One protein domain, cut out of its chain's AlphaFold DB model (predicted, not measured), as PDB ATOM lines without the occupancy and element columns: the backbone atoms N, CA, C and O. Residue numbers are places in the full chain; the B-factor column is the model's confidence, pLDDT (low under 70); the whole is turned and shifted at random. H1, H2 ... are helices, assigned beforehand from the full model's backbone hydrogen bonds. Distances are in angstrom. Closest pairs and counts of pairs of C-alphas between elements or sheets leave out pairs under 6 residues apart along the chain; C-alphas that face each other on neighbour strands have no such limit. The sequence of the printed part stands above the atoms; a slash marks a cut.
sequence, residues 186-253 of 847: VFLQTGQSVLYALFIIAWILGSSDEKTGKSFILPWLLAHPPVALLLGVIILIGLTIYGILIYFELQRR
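AT A GLANCE: This is residues 186 to 253 of the 847 residues of the protein "Bacterial membrane flanked domain protein" of bacterium BMS3Bbin09 (UniProt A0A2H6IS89). Two long helices, H3 and H1, make a narrow V, meeting where H3 ends and H1 begins and spreading toward the other end. There the short helix H2 crosses the open mouth, making the third side of a flat triangle, with a long loop between H1 and H2 at one corner. The printed part has 68 residues with three named helices, in the order H1, H2, H3, and no named strand; its class is all helix. The whole is loose, with a radius of gyration of the C-alphas of 15.2 A, and spans 48 by 27 by 12 A.

IN THESE COORDINATES: H3, the longest helix, holds residues 225 to 251 and is 38.3 A long from first to last C-alpha; C-alpha 251 is at (150.007, 150.581, 108.246). H1 holds residues 186 to 205 and is 28.6 A long, beginning with C-alpha 186 at (152.766, 147.428, 113.383). H2 holds residues 217 to 223 and measures 10.0 A.

HOW THE PARTS SIT: H3 touches H1 with residues 239 to 251 alone; the closest C-alphas, those of Thr 190 and Tyr 247, are 5.8 A apart. The two run opposite ways at a shallow tilt of 29 degrees. H3 and H2 only just touch, with 3 pairs of C-alphas within 8 A, and only at the corner by their link. Their closest C-alphas, those of Leu 221 and Ala 228, are 5.2 A apart, and they run opposite ways at a steep tilt of 47 degrees. H1 and H2 are close but not clearly touching, about perpendicular at 75 degrees; their closest C-alphas, those of Leu 205 and Leu 218, are 5.7 A apart. In H1, H2 and H3 every O i to N i+4 pair is within hydrogen-bond range.

THE WHOLE: The two C-alphas farthest apart, those of Thr 212 and Arg 253, are 48.8 A apart. The printed part has no cut. The link from H1 to H2 is long, with 11 residues, and the link from H2 to H3 is tight. Residues 222 to 227, of which 225 to 227 belong to H3, stand free. The mean pLDDT of the printed part is 81.2, and residues 209 to 217 are under 70.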
ATOM      1  N   VAL A 186     154.036 146.727 113.179       86.38
ATOM      2  CA  VAL A 186     152.766 147.428 113.383       86.38
ATOM      3  C   VAL A 186     151.913 146.694 114.417       86.38
ATOM      4  O   VAL A 186     151.436 147.319 115.357       86.38
ATOM      5  N   PHE A 187     151.788 145.369 114.309       88.00
ATOM      6  CA  PHE A 187     151.044 144.557 115.274       88.00
ATOM      7  C   PHE A 187     151.617 144.657 116.696       88.00
ATOM      8  O   PHE A 187     150.871 144.926 117.638       88.00
ATOM      9  N   LEU A 188     152.936 144.498 116.858       86.06
ATOM     10  CA  LEU A 188     153.605 144.605 118.159       86.06
ATOM     11  C   LEU A 188     153.426 145.998 118.778       86.06
ATOM     12  O   LEU A 188     153.131 146.110 119.968       86.06
ATOM     13  N   GLN A 189     153.555 147.054 117.973       85.88
ATOM     14  CA  GLN A 189     153.389 148.431 118.430       85.88
ATOM     15  C   GLN A 189     151.935 148.731 118.825       85.88
ATOM     16  O   GLN A 189     151.702 149.318 119.882       85.88
ATOM     17  N   THR A 190     150.953 148.277 118.038       88.88
ATOM     18  CA  THR A 190     149.530 148.375 118.394       88.88
ATOM     19  C   THR A 190     149.237 147.630 119.697       88.88
ATOM     20  O   THR A 190     148.601 148.191 120.589       88.88
ATOM     21  N   GLY A 191     149.740 146.400 119.847       88.56
ATOM     22  CA  GLY A 191     149.583 145.611 121.070       88.56
ATOM     23  C   GLY A 191     150.177 146.311 122.293       88.56
ATOM     24  O   GLY A 191     149.524 146.406 123.331       88.56
ATOM     25  N   GLN A 192     151.373 146.891 122.156       86.50
ATOM     26  CA  GLN A 192     152.008 147.673 123.215       86.50
ATOM     27  C   GLN A 192     151.161 148.894 123.619       86.50
ATOM     28  O   GLN A 192     150.980 149.141 124.810       86.50
ATOM     29  N   SER A 193     150.606 149.643 122.660       84.44
ATOM     30  CA  SER A 193     149.723 150.784 122.948       84.44
ATOM     31  C   SER A 193     148.449 150.370 123.691       84.44
ATOM     32  O   SER A 193     148.048 151.049 124.637       84.44
ATOM     33  N   VAL A 194     147.836 149.245 123.312       90.81
ATOM     34  CA  VAL A 194     146.649 148.705 123.996       90.81
ATOM     35  C   VAL A 194     146.989 148.248 125.418       90.81
ATOM     36  O   VAL A 194     146.252 148.569 126.347       90.81
ATOM     37  N   LEU A 195     148.126 147.573 125.623       89.56
ATOM     38  CA  LEU A 195     148.593 147.174 126.957       89.56
ATOM     39  C   LEU A 195     148.858 148.380 127.865       89.56
ATOM     40  O   LEU A 195     148.492 148.353 129.038       89.56
ATOM     41  N   TYR A 196     149.444 149.459 127.337       84.62
ATOM     42  CA  TYR A 196     149.603 150.699 128.100       84.62
ATOM     43  C   TYR A 196     148.261 151.321 128.482       84.62
ATOM     44  O   TYR A 196     148.101 151.756 129.621       84.62
ATOM     45  N   ALA A 197     147.293 151.352 127.564       85.44
ATOM     46  CA  ALA A 197     145.953 151.847 127.866       85.44
ATOM     47  C   ALA A 197     145.278 150.999 128.958       85.44
ATOM     48  O   ALA A 197     144.742 151.555 129.916       85.44
ATOM     49  N   LEU A 198     145.386 149.669 128.875       88.75
ATOM     50  CA  LEU A 198     144.915 148.747 129.914       88.75
ATOM     51  C   LEU A 198     145.590 149.003 131.263       88.75
ATOM     52  O   LEU A 198     144.908 149.031 132.282       88.75
ATOM     53  N   PHE A 199     146.903 149.237 131.280       87.38
ATOM     54  CA  PHE A 199     147.632 149.564 132.504       87.38
ATOM     55  C   PHE A 199     147.149 150.880 133.130       87.38
ATOM     56  O   PHE A 199     146.944 150.937 134.337       87.38
ATOM     57  N   ILE A 200     146.915 151.923 132.325       81.75
ATOM     58  CA  ILE A 200     146.364 153.202 132.806       81.75
ATOM     59  C   ILE A 200     144.962 152.998 133.383       81.75
ATOM     60  O   ILE A 200     144.658 153.512 134.454       81.75
ATOM     61  N   ILE A 201     144.113 152.225 132.703       84.19
ATOM     62  CA  ILE A 201     142.766 151.907 133.185       84.19
ATOM     63  C   ILE A 201     142.842 151.134 134.506       84.19
ATOM     64  O   ILE A 201     142.163 151.502 135.460       84.19
ATOM     65  N   ALA A 202     143.703 150.118 134.604       82.25
ATOM     66  CA  ALA A 202     143.919 149.357 135.832       82.25
ATOM     67  C   ALA A 202     144.444 150.241 136.974       82.25
ATOM     68  O   ALA A 202     143.984 150.117 138.105       82.25
ATOM     69  N   TRP A 203     145.351 151.172 136.674       79.88
ATOM     70  CA  TRP A 203     145.850 152.159 137.629       79.88
ATOM     71  C   TRP A 203     144.736 153.084 138.134       79.88
ATOM     72  O   TRP A 203     144.644 153.334 139.332       79.88
ATOM     73  N   ILE A 204     143.862 153.563 137.244       78.88
ATOM     74  CA  ILE A 204     142.703 154.388 137.617       78.88
ATOM     75  C   ILE A 204     141.736 153.578 138.487       78.88
ATOM     76  O   ILE A 204     141.333 154.047 139.548       78.88
ATOM     77  N   LEU A 205     141.399 152.351 138.088       78.25
ATOM     78  CA  LEU A 205     140.490 151.478 138.840       78.25
ATOM     79  C   LEU A 205     141.051 151.092 140.219       78.25
ATOM     80  O   LEU A 205     140.290 150.975 141.178       78.25
ATOM     81  N   GLY A 206     142.370 150.914 140.312       73.69
ATOM     82  CA  GLY A 206     143.097 150.597 141.542       73.69
ATOM     83  C   GLY A 206     143.513 151.815 142.369       73.69
ATOM     84  O   GLY A 206     144.136 151.639 143.415       73.69
ATOM     85  N   SER A 207     143.194 153.036 141.928       74.12
ATOM     86  CA  SER A 207     143.558 154.245 142.662       74.12
ATOM     87  C   SER A 207     142.850 154.288 144.022       74.12
ATOM     88  O   SER A 207     141.634 154.100 144.135       74.12
ATOM     89  N   SER A 208     143.642 154.477 145.079       71.00
ATOM     90  CA  SER A 208     143.179 154.577 146.461       71.00
ATOM     91  C   SER A 208     143.193 156.021 146.940       71.00
ATOM     92  O   SER A 208     144.055 156.803 146.546       71.00
ATOM     93  N   ASP A 209     142.270 156.353 147.836       64.12
ATOM     94  CA  ASP A 209     142.274 157.637 148.537       64.12
ATOM     95  C   ASP A 209     143.502 157.744 149.464       64.12
ATOM     96  O   ASP A 209     143.773 156.837 150.254       64.12
ATOM     97  N   GLU A 210     144.238 158.858 149.379       56.06
ATOM     98  CA  GLU A 210     145.435 159.135 150.191       56.06
ATOM     99  C   GLU A 210     145.148 159.145 151.700       56.06
ATOM    100  O   GLU A 210     146.038 158.833 152.488       56.06
ATOM    101  N   LYS A 211     143.922 159.486 152.125       54.81
ATOM    102  CA  LYS A 211     143.572 159.573 153.554       54.81
ATOM    103  C   LYS A 211     143.097 158.254 154.152       54.81
ATOM    104  O   LYS A 211     143.267 158.039 155.350       54.81
ATOM    105  N   THR A 212     142.468 157.396 153.352       64.06
ATOM    106  CA  THR A 212     141.818 156.166 153.839       64.06
ATOM    107  C   THR A 212     142.475 154.882 153.339       64.06
ATOM    108  O   THR A 212     142.186 153.813 153.875       64.06
ATOM    109  N   GLY A 213     143.353 154.955 152.333       63.38
ATOM    110  CA  GLY A 213     144.061 153.807 151.755       63.38
ATOM    111  C   GLY A 213     143.157 152.798 151.036       63.38
ATOM    112  O   GLY A 213     143.634 151.758 150.590       63.38
ATOM    113  N   LYS A 214     141.853 153.074 150.913       66.31
ATOM    114  CA  LYS A 214     140.878 152.188 150.266       66.31
ATOM    115  C   LYS A 214     140.654 152.627 148.821       66.31
ATOM    116  O   LYS A 214     140.453 153.809 148.546       66.31
ATOM    117  N   SER A 215     140.666 151.672 147.890       64.94
ATOM    118  CA  SER A 215     140.202 151.897 146.517       64.94
ATOM    119  C   SER A 215     138.700 152.174 146.542       64.94
ATOM    120  O   SER A 215     137.954 151.354 147.070       64.94
ATOM    121  N   PHE A 216     138.242 153.298 145.993       67.12
ATOM    122  CA  PHE A 216     136.814 153.651 145.982       67.12
ATOM    123  C   PHE A 216     136.086 153.109 144.742       67.12
ATOM    124  O   PHE A 216     134.963 152.619 144.831       67.12
ATOM    125  N   ILE A 217     136.751 153.142 143.584       69.44
ATOM    126  CA  ILE A 217     136.134 152.866 142.279       69.44
ATOM    127  C   ILE A 217     135.818 151.375 142.110       69.44
ATOM    128  O   ILE A 217     134.708 151.014 141.720       69.44
ATOM    129  N   LEU A 218     136.777 150.502 142.434       71.50
ATOM    130  CA  LEU A 218     136.629 149.061 142.242       71.50
ATOM    131  C   LEU A 218     135.540 148.437 143.145       71.50
ATOM    132  O   LEU A 218     134.690 147.728 142.608       71.50
ATOM    133  N   PRO A 219     135.459 148.722 144.464       77.06
ATOM    134  CA  PRO A 219     134.375 148.203 145.305       77.06
ATOM    135  C   PRO A 219     132.992 148.739 144.920       77.06
ATOM    136  O   PRO A 219     132.017 147.996 144.982       77.06
ATOM    137  N   TRP A 220     132.898 150.000 144.482       76.06
ATOM    138  CA  TRP A 220     131.635 150.586 144.025       76.06
ATOM    139  C   TRP A 220     131.128 149.938 142.728       76.06
ATOM    140  O   TRP A 220     129.938 149.636 142.619       76.06
ATOM    141  N   LEU A 221     132.028 149.660 141.776       74.12
ATOM    142  CA  LEU A 221     131.714 148.913 140.552       74.12
ATOM    143  C   LEU A 221     131.241 147.491 140.865       74.12
ATOM    144  O   LEU A 221     130.239 147.044 140.312       74.12
ATOM    145  N   LEU A 222     131.924 146.795 141.779       76.88
ATOM    146  CA  LEU A 222     131.535 145.448 142.210       76.88
ATOM    147  C   LEU A 222     130.166 145.431 142.912       76.88
ATOM    148  O   LEU A 222     129.430 144.458 142.777       76.88
ATOM    149  N   ALA A 223     129.797 146.515 143.605       78.50
ATOM    150  CA  ALA A 223     128.479 146.683 144.216       78.50
ATOM    151  C   ALA A 223     127.353 146.982 143.201       78.50
ATOM    152  O   ALA A 223     126.182 146.814 143.537       78.50
ATOM    153  N   HIS A 224     127.682 147.371 141.960       82.56
ATOM    154  CA  HIS A 224     126.716 147.668 140.892       82.56
ATOM    155  C   HIS A 224     127.024 146.875 139.604       82.56
ATOM    156  O   HIS A 224     127.447 147.456 138.597       82.56
ATOM    157  N   PRO A 225     126.772 145.549 139.579       79.44
ATOM    158  CA  PRO A 225     127.159 144.676 138.467       79.44
ATOM    159  C   PRO A 225     126.670 145.109 137.070       79.44
ATOM    160  O   PRO A 225     127.460 145.021 136.128       79.44
ATOM    161  N   PRO A 226     125.434 145.627 136.882       81.06
ATOM    162  CA  PRO A 226     124.985 146.098 135.567       81.06
ATOM    163  C   PRO A 226     125.800 147.288 135.045       81.06
ATOM    164  O   PRO A 226     126.112 147.361 133.858       81.06
ATOM    165  N   VAL A 227     126.185 148.202 135.941       76.56
ATOM    166  CA  VAL A 227     126.996 149.382 135.612       76.56
ATOM    167  C   VAL A 227     128.426 148.960 135.281       76.56
ATOM    168  O   VAL A 227     128.996 149.445 134.304       76.56
ATOM    169  N   ALA A 228     128.985 148.012 136.039       76.88
ATOM    170  CA  ALA A 228     130.303 147.452 135.765       76.88
ATOM    171  C   ALA A 228     130.364 146.714 134.422       76.88
ATOM    172  O   ALA A 228     131.327 146.888 133.677       76.88
ATOM    173  N   LEU A 229     129.324 145.948 134.075       80.88
ATOM    174  CA  LEU A 229     129.227 145.269 132.783       80.88
ATOM    175  C   LEU A 229     129.150 146.281 131.635       80.88
ATOM    176  O   LEU A 229     129.909 146.175 130.674       80.88
ATOM    177  N   LEU A 230     128.293 147.298 131.754       79.44
ATOM    178  CA  LEU A 230     128.150 148.346 130.742       79.44
ATOM    179  C   LEU A 230     129.456 149.131 130.542       79.44
ATOM    180  O   LEU A 230     129.886 149.326 129.405       79.44
ATOM    181  N   LEU A 231     130.134 149.521 131.626       79.50
ATOM    182  CA  LEU A 231     131.445 150.172 131.553       79.50
ATOM    183  C   LEU A 231     132.515 149.253 130.958       79.50
ATOM    184  O   LEU A 231     133.298 149.704 130.128       79.50
ATOM    185  N   GLY A 232     132.524 147.969 131.324       82.62
ATOM    186  CA  GLY A 232     133.430 146.973 130.751       82.62
ATOM    187  C   GLY A 232     133.260 146.834 129.237       82.62
ATOM    188  O   GLY A 232     134.248 146.846 128.505       82.62
ATOM    189  N   VAL A 233     132.014 146.795 128.751       85.94
ATOM    190  CA  VAL A 233     131.699 146.759 127.314       85.94
ATOM    191  C   VAL A 233     132.136 148.049 126.616       85.94
ATOM    192  O   VAL A 233     132.778 147.981 125.571       85.94
ATOM    193  N   ILE A 234     131.863 149.222 127.196       85.06
ATOM    194  CA  ILE A 234     132.295 150.514 126.632       85.06
ATOM    195  C   ILE A 234     133.823 150.591 126.545       85.06
ATOM    196  O   ILE A 234     134.356 151.006 125.516       85.06
ATOM    197  N   ILE A 235     134.533 150.168 127.594       85.88
ATOM    198  CA  ILE A 235     136.000 150.135 127.623       85.88
ATOM    199  C   ILE A 235     136.532 149.173 126.561       85.88
ATOM    200  O   ILE A 235     137.451 149.531 125.830       85.88
ATOM    201  N   LEU A 236     135.943 147.982 126.430       88.69
ATOM    202  CA  LEU A 236     136.350 146.997 125.429       88.69
ATOM    203  C   LEU A 236     136.151 147.526 124.003       88.69
ATOM    204  O   LEU A 236     137.062 147.431 123.180       88.69
ATOM    205  N   ILE A 237     134.994 148.131 123.717       91.31
ATOM    206  CA  ILE A 237     134.709 148.772 122.426       91.31
ATOM    207  C   ILE A 237     135.704 149.912 122.180       91.31
ATOM    208  O   ILE A 237     136.307 149.980 121.112       91.31
ATOM    209  N   GLY A 238     135.930 150.769 123.178       88.88
ATOM    210  CA  GLY A 238     136.868 151.887 123.098       88.88
ATOM    211  C   GLY A 238     138.304 151.438 122.821       88.88
ATOM    212  O   GLY A 238     138.949 151.988 121.931       88.88
ATOM    213  N   LEU A 239     138.788 150.405 123.517       89.69
ATOM    214  CA  LEU A 239     140.115 149.815 123.302       89.69
ATOM    215  C   LEU A 239     140.234 149.153 121.930       89.69
ATOM    216  O   LEU A 239     141.273 149.276 121.284       89.69
ATOM    217  N   THR A 240     139.173 148.493 121.465       89.69
ATOM    218  CA  THR A 240     139.136 147.873 120.135       89.69
ATOM    219  C   THR A 240     139.213 148.940 119.046       89.69
ATOM    220  O   THR A 240     140.065 148.856 118.164       89.69
ATOM    221  N   ILE A 241     138.394 149.994 119.139       90.81
ATOM    222  CA  ILE A 241     138.435 151.135 118.215       90.81
ATOM    223  C   ILE A 241     139.812 151.803 118.263       90.81
ATOM    224  O   ILE A 241     140.406 152.045 117.217       90.81
ATOM    225  N   TYR A 242     140.356 152.051 119.455       88.50
ATOM    226  CA  TYR A 242     141.687 152.631 119.634       88.50
ATOM    227  C   TYR A 242     142.784 151.789 118.965       88.50
ATOM    228  O   TYR A 242     143.598 152.324 118.211       88.50
ATOM    229  N   GLY A 243     142.768 150.469 119.174       89.50
ATOM    230  CA  GLY A 243     143.696 149.537 118.540       89.50
ATOM    231  C   GLY A 243     143.581 149.542 117.015       89.50
ATOM    232  O   GLY A 243     144.598 149.643 116.329       89.50
ATOM    233  N   ILE A 244     142.355 149.517 116.480       90.75
ATOM    234  CA  ILE A 244     142.084 149.594 115.036       90.75
ATOM    235  C   ILE A 244     142.610 150.909 114.447       90.75
ATOM    236  O   ILE A 244     143.282 150.898 113.414       90.75
ATOM    237  N   LEU A 245     142.343 152.042 115.105       88.88
ATOM    238  CA  LEU A 245     142.801 153.355 114.653       88.88
ATOM    239  C   LEU A 245     144.331 153.426 114.608       88.88
ATOM    240  O   LEU A 245     144.880 153.860 113.597       88.88
ATOM    241  N   ILE A 246     145.023 152.946 115.648       86.44
ATOM    242  CA  ILE A 246     146.495 152.902 115.675       86.44
ATOM    243  C   ILE A 246     147.042 151.965 114.603       86.44
ATOM    244  O   ILE A 246     148.008 152.303 113.923       86.44
ATOM    245  N   TYR A 247     146.434 150.793 114.436       90.25
ATOM    246  CA  TYR A 247     146.862 149.837 113.425       90.25
ATOM    247  C   TYR A 247     146.807 150.450 112.019       90.25
ATOM    248  O   TYR A 247     147.794 150.397 111.281       90.25
ATOM    249  N   PHE A 248     145.691 151.095 111.657       88.75
ATOM    250  CA  PHE A 248     145.561 151.762 110.359       88.75
ATOM    251  C   PHE A 248     146.473 152.981 110.213       88.75
ATOM    252  O   PHE A 248     146.992 153.214 109.121       88.75
ATOM    253  N   GLU A 249     146.684 153.739 111.288       86.44
ATOM    254  CA  GLU A 249     147.619 154.867 111.324       86.44
ATOM    255  C   GLU A 249     149.053 154.422 110.994       86.44
ATOM    256  O   GLU A 249     149.741 155.057 110.196       86.44
ATOM    257  N   LEU A 250     149.496 153.299 111.565       85.00
ATOM    258  CA  LEU A 250     150.836 152.753 111.351       85.00
ATOM    259  C   LEU A 250     150.981 152.070 109.980       85.00
ATOM    260  O   LEU A 250     151.978 152.293 109.298       85.00
ATOM    261  N   GLN A 251     149.988 151.285 109.543       86.19
ATOM    262  CA  GLN A 251     150.007 150.581 108.246       86.19
ATOM    263  C   GLN A 251     150.069 151.523 107.038       86.19
ATOM    264  O   GLN A 251     150.619 151.171 105.996       86.19
ATOM    265  N   ARG A 252     149.471 152.714 107.140       85.81
ATOM    266  CA  ARG A 252     149.350 153.646 106.008       85.81
ATOM    267  C   ARG A 252     150.595 154.484 105.744       85.81
ATOM    268  O   ARG A 252     150.589 155.261 104.791       85.81
ATOM    269  N   ARG A 253     151.651 154.329 106.544       87.69
ATOM    270  CA  ARG A 253     152.902 155.056 106.335       87.69
ATOM    271  C   ARG A 253     153.608 154.542 105.088       87.69
ATOM    272  O   ARG A 253     153.879 153.348 104.967       87.69
TER     273      ARG A 253